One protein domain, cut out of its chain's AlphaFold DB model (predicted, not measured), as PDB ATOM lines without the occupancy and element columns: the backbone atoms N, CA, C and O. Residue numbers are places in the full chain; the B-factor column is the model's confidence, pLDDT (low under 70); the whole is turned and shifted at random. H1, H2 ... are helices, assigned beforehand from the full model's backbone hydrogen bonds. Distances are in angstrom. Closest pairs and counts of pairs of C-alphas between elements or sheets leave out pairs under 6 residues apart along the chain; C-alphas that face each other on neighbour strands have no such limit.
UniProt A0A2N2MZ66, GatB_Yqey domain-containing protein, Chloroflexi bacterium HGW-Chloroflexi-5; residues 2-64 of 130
ATOM      1  N   ASN A   2     173.117 336.789 290.805       83.69
ATOM      2  CA  ASN A   2     172.831 336.939 289.362       83.69
ATOM      3  C   ASN A   2     174.080 337.054 288.472       83.69
ATOM      4  O   ASN A   2     174.108 336.477 287.392       83.69
ATOM      5  N   GLU A   3     175.134 337.732 288.936       85.19
ATOM      6  CA  GLU A   3     176.372 337.868 288.148       85.19
ATOM      7  C   GLU A   3     177.152 336.559 287.982       85.19
ATOM      8  O   GLU A   3     177.797 336.362 286.960       85.19
ATOM      9  N   VAL A   4     177.065 335.637 288.945       84.94
ATOM     10  CA  VAL A   4     177.711 334.318 288.825       84.94
ATOM     11  C   VAL A   4     176.989 333.485 287.769       84.94
ATOM     12  O   VAL A   4     177.636 332.907 286.905       84.94
ATOM     13  N   LEU A   5     175.651 333.486 287.787       86.56
ATOM     14  CA  LEU A   5     174.843 332.799 286.774       86.56
ATOM     15  C   LEU A   5     175.081 333.374 285.378       86.56
ATOM     16  O   LEU A   5     175.231 332.623 284.419       86.56
ATOM     17  N   ARG A   6     175.173 334.703 285.270       87.12
ATOM     18  CA  ARG A   6     175.523 335.369 284.018       87.12
ATOM     19  C   ARG A   6     176.900 334.932 283.518       87.12
ATOM     20  O   ARG A   6     177.013 334.562 282.361       87.12
ATOM     21  N   MET A   7     177.917 334.910 284.381       86.25
ATOM     22  CA  MET A   7     179.263 334.459 284.011       86.25
ATOM     23  C   MET A   7     179.280 333.001 283.532       86.25
ATOM     24  O   MET A   7     179.930 332.704 282.535       86.25
ATOM     25  N   ILE A   8     178.560 332.108 284.222       85.88
ATOM     26  CA  ILE A   8     178.429 330.694 283.838       85.88
ATOM     27  C   ILE A   8     177.813 330.579 282.442       85.88
ATOM     28  O   ILE A   8     178.357 329.873 281.597       85.88
ATOM     29  N   ASN A   9     176.722 331.305 282.190       87.19
ATOM     30  CA  ASN A   9     176.034 331.292 280.901       87.19
ATOM     31  C   ASN A   9     176.899 331.887 279.780       87.19
ATOM     32  O   ASN A   9     177.017 331.276 278.722       87.19
ATOM     33  N   ASP A  10     177.529 333.040 280.021       85.25
ATOM     34  CA  ASP A  10     178.356 333.749 279.035       85.25
ATOM     35  C   ASP A  10     179.591 332.927 278.623       85.25
ATOM     36  O   ASP A  10     180.059 333.033 277.491       85.25
ATOM     37  N   GLN A  11     180.124 332.105 279.531       81.94
ATOM     38  CA  GLN A  11     181.311 331.277 279.290       81.94
ATOM     39  C   GLN A  11     180.983 329.805 278.990       81.94
ATOM     40  O   GLN A  11     181.900 329.022 278.754       81.94
ATOM     41  N   GLY A  12     179.704 329.412 279.004       81.81
ATOM     42  CA  GLY A  12     179.278 328.025 278.789       81.81
ATOM     43  C   GLY A  12     179.871 327.035 279.797       81.81
ATOM     44  O   GLY A  12     180.149 325.892 279.441       81.81
ATOM     45  N   LEU A  13     180.118 327.474 281.035       80.06
ATOM     46  CA  LEU A  13     180.853 326.686 282.026       80.06
ATOM     47  C   LEU A  13     179.987 325.594 282.655       80.06
ATOM     48  O   LEU A  13     178.839 325.826 283.037       80.06
ATOM     49  N   ASN A  14     180.583 324.423 282.869       79.62
ATOM     50  CA  ASN A  14     180.029 323.425 283.772       79.62
ATOM     51  C   ASN A  14     180.327 323.840 285.228       79.62
ATOM     52  O   ASN A  14     181.496 324.061 285.555       79.62
ATOM     53  N   PRO A  15     179.327 323.909 286.133       73.69
ATOM     54  CA  PRO A  15     179.548 324.219 287.547       73.69
ATOM     55  C   PRO A  15     180.610 323.349 288.235       73.69
ATOM     56  O   PRO A  15     181.257 323.805 289.174       73.69
ATOM     57  N   ALA A  16     180.812 322.113 287.764       76.50
ATOM     58  CA  ALA A  16     181.818 321.195 288.299       76.50
ATOM     59  C   ALA A  16     183.272 321.580 287.952       76.50
ATOM     60  O   ALA A  16     184.194 321.112 288.613       76.50
ATOM     61  N   GLU A  17     183.484 322.433 286.948       79.56
ATOM     62  CA  GLU A  17     184.807 322.834 286.437       79.56
ATOM     63  C   GLU A  17     185.144 324.293 286.790       79.56
ATOM     64  O   GLU A  17     186.087 324.890 286.267       79.56
ATOM     65  N   MET A  18     184.360 324.902 287.681       84.44
ATOM     66  CA  MET A  18     184.563 326.287 288.084       84.44
ATOM     67  C   MET A  18     185.736 326.427 289.054       84.44
ATOM     68  O   MET A  18     185.775 325.800 290.111       84.44
ATOM     69  N   ALA A  19     186.650 327.341 288.734       88.12
ATOM     70  CA  ALA A  19     187.688 327.784 289.656       88.12
ATOM     71  C   ALA A  19     187.133 328.764 290.711       88.12
ATOM     72  O   ALA A  19     187.650 328.852 291.826       88.12
ATOM     73  N   LEU A  20     186.041 329.475 290.397       89.88
ATOM     74  CA  LEU A  20     185.303 330.289 291.360       89.88
ATOM     75  C   LEU A  20     184.507 329.393 292.325       89.88
ATOM     76  O   LEU A  20     183.353 329.044 292.083       89.88
ATOM     77  N   THR A  21     185.128 329.051 293.451       91.69
ATOM     78  CA  THR A  21     184.502 328.252 294.513       91.69
ATOM     79  C   THR A  21     183.539 329.079 295.383       91.69
ATOM     80  O   THR A  21     183.664 330.308 295.457       91.69
ATOM     81  N   PRO A  22     182.620 328.438 296.138       91.00
ATOM     82  CA  PRO A  22     181.795 329.131 297.132       91.00
ATOM     83  C   PRO A  22     182.616 329.917 298.165       91.00
ATOM     84  O   PRO A  22     182.219 331.007 298.571       91.00
ATOM     85  N   ALA A  23     183.783 329.395 298.556       92.38
ATOM     86  CA  ALA A  23     184.697 330.074 299.469       92.38
ATOM     87  C   ALA A  23     185.291 331.348 298.845       92.38
ATOM     88  O   ALA A  23     185.346 332.386 299.505       92.38
ATOM     89  N   ALA A  24     185.675 331.299 297.565       93.25
ATOM     90  CA  ALA A  24     186.156 332.474 296.844       93.25
ATOM     91  C   ALA A  24     185.051 333.530 296.684       93.25
ATOM     92  O   ALA A  24     185.287 334.705 296.948       93.25
ATOM     93  N   LEU A  25     183.825 333.117 296.341       93.38
ATOM     94  CA  LEU A  25     182.676 334.025 296.287       93.38
ATOM     95  C   LEU A  25     182.424 334.702 297.643       93.38
ATOM     96  O   LEU A  25     182.218 335.913 297.691       93.38
ATOM     97  N   ALA A  26     182.473 333.945 298.742       94.19
ATOM     98  CA  ALA A  26     182.313 334.496 300.085       94.19
ATOM     99  C   ALA A  26     183.429 335.491 300.451       94.19
ATOM    100  O   ALA A  26     183.141 336.505 301.082       94.19
ATOM    101  N   SER A  27     184.682 335.239 300.046       94.31
ATOM    102  CA  SER A  27     185.785 336.198 300.234       94.31
ATOM    103  C   SER A  27     185.539 337.498 299.455       94.31
ATOM    104  O   SER A  27     185.613 338.576 300.039       94.31
ATOM    105  N   ILE A  28     185.115 337.421 298.186       94.06
ATOM    106  CA  ILE A  28     184.784 338.616 297.384       94.06
ATOM    107  C   ILE A  28     183.690 339.451 298.059       94.06
ATOM    108  O   ILE A  28     183.817 340.670 298.143       94.06
ATOM    109  N   LEU A  29     182.629 338.808 298.557       93.19
ATOM    110  CA  LEU A  29     181.551 339.510 299.257       93.19
ATOM    111  C   LEU A  29     182.061 340.212 300.519       93.19
ATOM    112  O   LEU A  29     181.765 341.384 300.708       93.19
ATOM    113  N   LYS A  30     182.904 339.548 301.320       93.94
ATOM    114  CA  LYS A  30     183.522 340.165 302.503       93.94
ATOM    115  C   LYS A  30     184.383 341.377 302.155       93.94
ATOM    116  O   LYS A  30     184.362 342.349 302.896       93.94
ATOM    117  N   LEU A  31     185.127 341.334 301.047       92.06
ATOM    118  CA  LEU A  31     185.938 342.470 300.595       92.06
ATOM    119  C   LEU A  31     185.074 343.671 300.193       92.06
ATOM    120  O   LEU A  31     185.464 344.809 300.444       92.06
ATOM    121  N   VAL A  32     183.908 343.423 299.588       90.31
ATOM    122  CA  VAL A  32     182.933 344.474 299.263       90.31
ATOM    123  C   VAL A  32     182.277 345.018 300.533       90.31
ATOM    124  O   VAL A  32     182.241 346.229 300.721       90.31
ATOM    125  N   ASP A  33     181.807 344.140 301.423       88.62
ATOM    126  CA  ASP A  33     181.144 344.525 302.676       88.62
ATOM    127  C   ASP A  33     182.082 345.300 303.613       88.62
ATOM    128  O   ASP A  33     181.657 346.227 304.297       88.62
ATOM    129  N   ALA A  34     183.374 344.955 303.622       87.44
ATOM    130  CA  ALA A  34     184.403 345.667 304.376       87.44
ATOM    131  C   ALA A  34     184.811 347.012 303.744       87.44
ATOM    132  O   ALA A  34     185.612 347.735 304.330       87.44
ATOM    133  N   GLY A  35     184.318 347.340 302.545       83.06
ATOM    134  CA  GLY A  35     184.721 348.537 301.805       83.06
ATOM    135  C   GLY A  35     186.140 348.473 301.229       83.06
ATOM    136  O   GLY A  35     186.614 349.457 300.669       83.06
ATOM    137  N   THR A  36     186.817 347.323 301.317       86.06
ATOM    138  CA  THR A  36     188.154 347.122 300.743       86.06
ATOM    139  C   THR A  36     188.130 347.251 299.226       86.06
ATOM    140  O   THR A  36     189.101 347.712 298.639       86.06
ATOM    141  N   ILE A  37     187.037 346.855 298.574       88.31
ATOM    142  CA  ILE A  37     186.788 347.071 297.145       88.31
ATOM    143  C   ILE A  37     185.343 347.533 296.952       88.31
ATOM    144  O   ILE A  37     184.476 347.215 297.760       88.31
ATOM    145  N   ASN A  38     185.039 348.226 295.854       84.94
ATOM    146  CA  ASN A  38     183.641 348.509 295.517       84.94
ATOM    147  C   ASN A  38     182.966 347.348 294.767       84.94
ATOM    148  O   ASN A  38     183.598 346.386 294.320       84.94
ATOM    149  N   ILE A  39     181.652 347.481 294.578       87.00
ATOM    150  CA  ILE A  39     180.807 346.488 293.903       87.00
ATOM    151  C   ILE A  39     181.294 346.194 292.475       87.00
ATOM    152  O   ILE A  39     181.282 345.037 292.060       87.00
ATOM    153  N   ASN A  40     181.729 347.204 291.716       84.69
ATOM    154  CA  ASN A  40     182.168 347.010 290.330       84.69
ATOM    155  C   ASN A  40     183.454 346.181 290.265       84.69
ATOM    156  O   ASN A  40     183.517 345.211 289.510       84.69
ATOM    157  N   THR A  41     184.433 346.502 291.110       87.50
ATOM    158  CA  THR A  41     185.648 345.703 291.280       87.50
ATOM    159  C   THR A  41     185.304 344.281 291.710       87.50
ATOM    160  O   THR A  41     185.813 343.335 291.115       87.50
ATOM    161  N   GLY A  42     184.379 344.105 292.661       91.19
ATOM    162  CA  GLY A  42     183.899 342.786 293.082       91.19
ATOM    163  C   GLY A  42     183.321 341.961 291.927       91.19
ATOM    164  O   GLY A  42     183.639 340.780 291.793       91.19
ATOM    165  N   LYS A  43     182.541 342.582 291.029       90.00
ATOM    166  CA  LYS A  43     182.024 341.920 289.817       90.00
ATOM    167  C   LYS A  43     183.145 341.484 288.874       90.00
ATOM    168  O   LYS A  43     183.126 340.353 288.395       90.00
ATOM    169  N   SER A  44     184.129 342.348 288.625       89.44
ATOM    170  CA  SER A  44     185.298 342.001 287.806       89.44
ATOM    171  C   SER A  44     186.146 340.896 288.444       89.44
ATOM    172  O   SER A  44     186.702 340.057 287.736       89.44
ATOM    173  N   LEU A  45     186.209 340.857 289.776       91.94
ATOM    174  CA  LEU A  45     186.982 339.872 290.526       91.94
ATOM    175  C   LEU A  45     186.428 338.450 290.358       91.94
ATOM    176  O   LEU A  45     187.217 337.515 290.264       91.94
ATOM    177  N   LEU A  46     185.104 338.286 290.215       92.75
ATOM    178  CA  LEU A  46     184.479 336.986 289.912       92.75
ATOM    179  C   LEU A  46     185.083 336.350 288.652       92.75
ATOM    180  O   LEU A  46     185.468 335.181 288.664       92.75
ATOM    181  N   GLN A  47     185.209 337.141 287.582       91.00
ATOM    182  CA  GLN A  47     185.767 336.681 286.311       91.00
ATOM    183  C   GLN A  47     187.265 336.397 286.422       91.00
ATOM    184  O   GLN A  47     187.734 335.380 285.919       91.00
ATOM    185  N   LYS A  48     188.016 337.263 287.113       92.00
ATOM    186  CA  LYS A  48     189.463 337.089 287.301       92.00
ATOM    187  C   LYS A  48     189.788 335.830 288.099       92.00
ATOM    188  O   LYS A  48     190.685 335.088 287.711       92.00
ATOM    189  N   VAL A  49     189.046 335.549 289.169       94.56
ATOM    190  CA  VAL A  49     189.197 334.306 289.941       94.56
ATOM    191  C   VAL A  49     188.907 333.095 289.060       94.56
ATOM    192  O   VAL A  49     189.697 332.157 289.043       94.56
ATOM    193  N   GLN A  50     187.827 333.133 288.274       92.56
ATOM    194  CA  GLN A  50     187.487 332.033 287.370       92.56
ATOM    195  C   GLN A  50     188.570 331.786 286.304       92.56
ATOM    196  O   GLN A  50     188.873 330.639 285.998       92.56
ATOM    197  N   GLN A  51     189.162 332.845 285.746       90.38
ATOM    198  CA  GLN A  51     190.180 332.746 284.693       90.38
ATOM    199  C   GLN A  51     191.556 332.325 285.218       90.38
ATOM    200  O   GLN A  51     192.296 331.634 284.527       90.38
ATOM    201  N   THR A  52     191.926 332.784 286.415       91.44
ATOM    202  CA  THR A  52     193.287 332.613 286.950       91.44
ATOM    203  C   THR A  52     193.401 331.482 287.963       91.44
ATOM    204  O   THR A  52     194.507 331.020 288.230       91.44
ATOM    205  N   GLY A  53     192.290 331.079 288.587       90.25
ATOM    206  CA  GLY A  53     192.277 330.178 289.740       90.25
ATOM    207  C   GLY A  53     192.913 330.758 291.008       90.25
ATOM    208  O   GLY A  53     193.015 330.056 292.013       90.25
ATOM    209  N   LYS A  54     193.348 332.025 290.992       94.06
ATOM    210  CA  LYS A  54     193.931 332.688 292.160       94.06
ATOM    211  C   LYS A  54     192.850 333.077 293.165       94.06
ATOM    212  O   LYS A  54     191.687 333.280 292.818       94.06
ATOM    213  N   SER A  55     193.258 333.228 294.423       94.31
ATOM    214  CA  SER A  55     192.366 333.746 295.462       94.31
ATOM    215  C   SER A  55     191.997 335.218 295.203       94.31
ATOM    216  O   SER A  55     192.819 335.965 294.660       94.31
ATOM    217  N   PRO A  56     190.792 335.661 295.612       93.88
ATOM    218  CA  PRO A  56     190.379 337.060 295.498       93.88
ATOM    219  C   PRO A  56     191.380 338.030 296.133       93.88
ATOM    220  O   PRO A  56     191.764 339.013 295.505       93.88
ATOM    221  N   ASP A  57     191.845 337.717 297.344       91.38
ATOM    222  CA  ASP A  57     192.783 338.540 298.107       91.38
ATOM    223  C   ASP A  57     194.125 338.715 297.380       91.38
ATOM    224  O   ASP A  57     194.656 339.824 297.312       91.38
ATOM    225  N   ALA A  58     194.642 337.645 296.762       93.12
ATOM    226  CA  ALA A  58     195.874 337.713 295.979       93.12
ATOM    227  C   ALA A  58     195.721 338.628 294.759       93.12
ATOM    228  O   ALA A  58     196.588 339.460 294.508       93.12
ATOM    229  N   ILE A  59     194.605 338.527 294.028       92.62
ATOM    230  CA  ILE A  59     194.351 339.377 292.856       92.62
ATOM    231  C   ILE A  59     194.211 340.846 293.278       92.62
ATOM    232  O   ILE A  59     194.747 341.732 292.615       92.62
ATOM    233  N   VAL A  60     193.526 341.119 294.394       89.81
ATOM    234  CA  VAL A  60     193.382 342.484 294.919       89.81
ATOM    235  C   VAL A  60     194.735 343.085 295.289       89.81
ATOM    236  O   VAL A  60     194.981 344.242 294.951       89.81
ATOM    237  N   ALA A  61     195.611 342.314 295.933       87.62
ATOM    238  CA  ALA A  61     196.954 342.764 296.285       87.62
ATOM    239  C   ALA A  61     197.841 342.975 295.045       87.62
ATOM    240  O   ALA A  61     198.460 344.028 294.912       87.62
ATOM    241  N   GLU A  62     197.870 342.012 294.119       88.00
ATOM    242  CA  GLU A  62     198.698 342.063 292.904       88.00
ATOM    243  C   GLU A  62     198.305 343.218 291.970       88.00
ATOM    244  O   GLU A  62     199.167 343.894 291.412       88.00
ATOM    245  N   GLU A  63     197.006 343.468 291.800       85.12
ATOM    246  CA  GLU A  63     196.494 344.514 290.904       85.12
ATOM    247  C   GLU A  63     196.213 345.849 291.630       85.12
ATOM    248  O   GLU A  63     195.771 346.839 291.025       85.12
ATOM    249  N   GLY A  64     196.469 345.890 292.941       83.19
ATOM    250  CA  GLY A  64     196.235 347.042 293.806       83.19
ATOM    251  C   GLY A  64     194.784 347.523 293.776       83.19
ATOM    252  O   GLY A  64     194.550 348.727 293.727       83.19
TER     253      GLY A  64
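What this domain is: This is residues 2 to 64 of the 130 residues of the protein "GatB_Yqey domain-containing protein" of Chloroflexi bacterium HGW-Chloroflexi-5 (UniProt A0A2N2MZ66). Two helices, H2 and H3, lie side by side as a hairpin, and the short helix H4 packs on both of them with its first residue, Pro 56, nearest to each, and points away from there at a steep angle to H2 and about perpendicular to H3. H1 is on the opposite side of H3 from H4, only just touching H3, and the link of residues 12 to 21 leads from it to the hairpin. The printed part has 63 residues with four named helices, in the order H1, H2, H3, H4, and no named strand; the class is all helix, with 43 residues in the named helices. The whole is compact, with a radius of gyration of the C-alphas of 11.1 A and spans of 30 by 21 by 18 A.

Where its parts are: H1 holds residues 2 to 11, begins at C-alpha 2 at (172.831, 336.939, 289.362) and measures 14.3 A from first to last C-alpha. H2, residues 22 to 33, measures 16.4 A and begins at C-alpha 22 at (181.795, 329.131, 297.132). H3, residues 39 to 52, is the longest helix by residues, with 14, and measures 19.9 A. H4, residues 56 to 62, measures 10.0 A and ends at C-alpha 62 at (198.698, 342.063, 292.904).

How they stand to each other: H3 is the hub, touching the three other helices. H1 and H3 only just touch, with 3 pairs of C-alphas within 8 A, and H3 does so with residues 43 to 47 alone. Their closest C-alphas, those of Glu 3 and Lys 43, are 7.2 A apart. They run the same way at 37 degrees, a tilt only just steep. H2 and H3 form a helical hairpin and touch at a shallow tilt of 27 degrees, opposite ways; their closest C-alphas, those of Ile 28 and Gly 42, are 6.1 A apart. H4 touches H3 about perpendicular, at 89 degrees, and H3 touches H4 with residues 45 to 49 alone; the closest C-alphas, those of Val 49 and Pro 56, are 6.3 A apart. H2 touches H4 with residues 24 to 28 alone, at a steep tilt of 63 degrees, the same way; the C-alphas of Ile 28 and Pro 56 are the closest, at 6.1 A. The helix packing is mostly crossed, with 1 of the 4 touching pairs at a shallow tilt. H1 is apart from H2 and from H4. Every O i to N i+4 pair is within hydrogen-bond range in H1, H2 and H4; in H3 it is 9 of 10.

The domain as a whole: The two C-alphas farthest apart, those of Gly 12 and Ala 34, are 31.5 A apart. The links H2 to H3 and H3 to H4 are tight, the link H1 to H2 is short, and no link is long. The printed part has no cut. The mean pLDDT of the printed part is 88.4, and no printed residue is under 70.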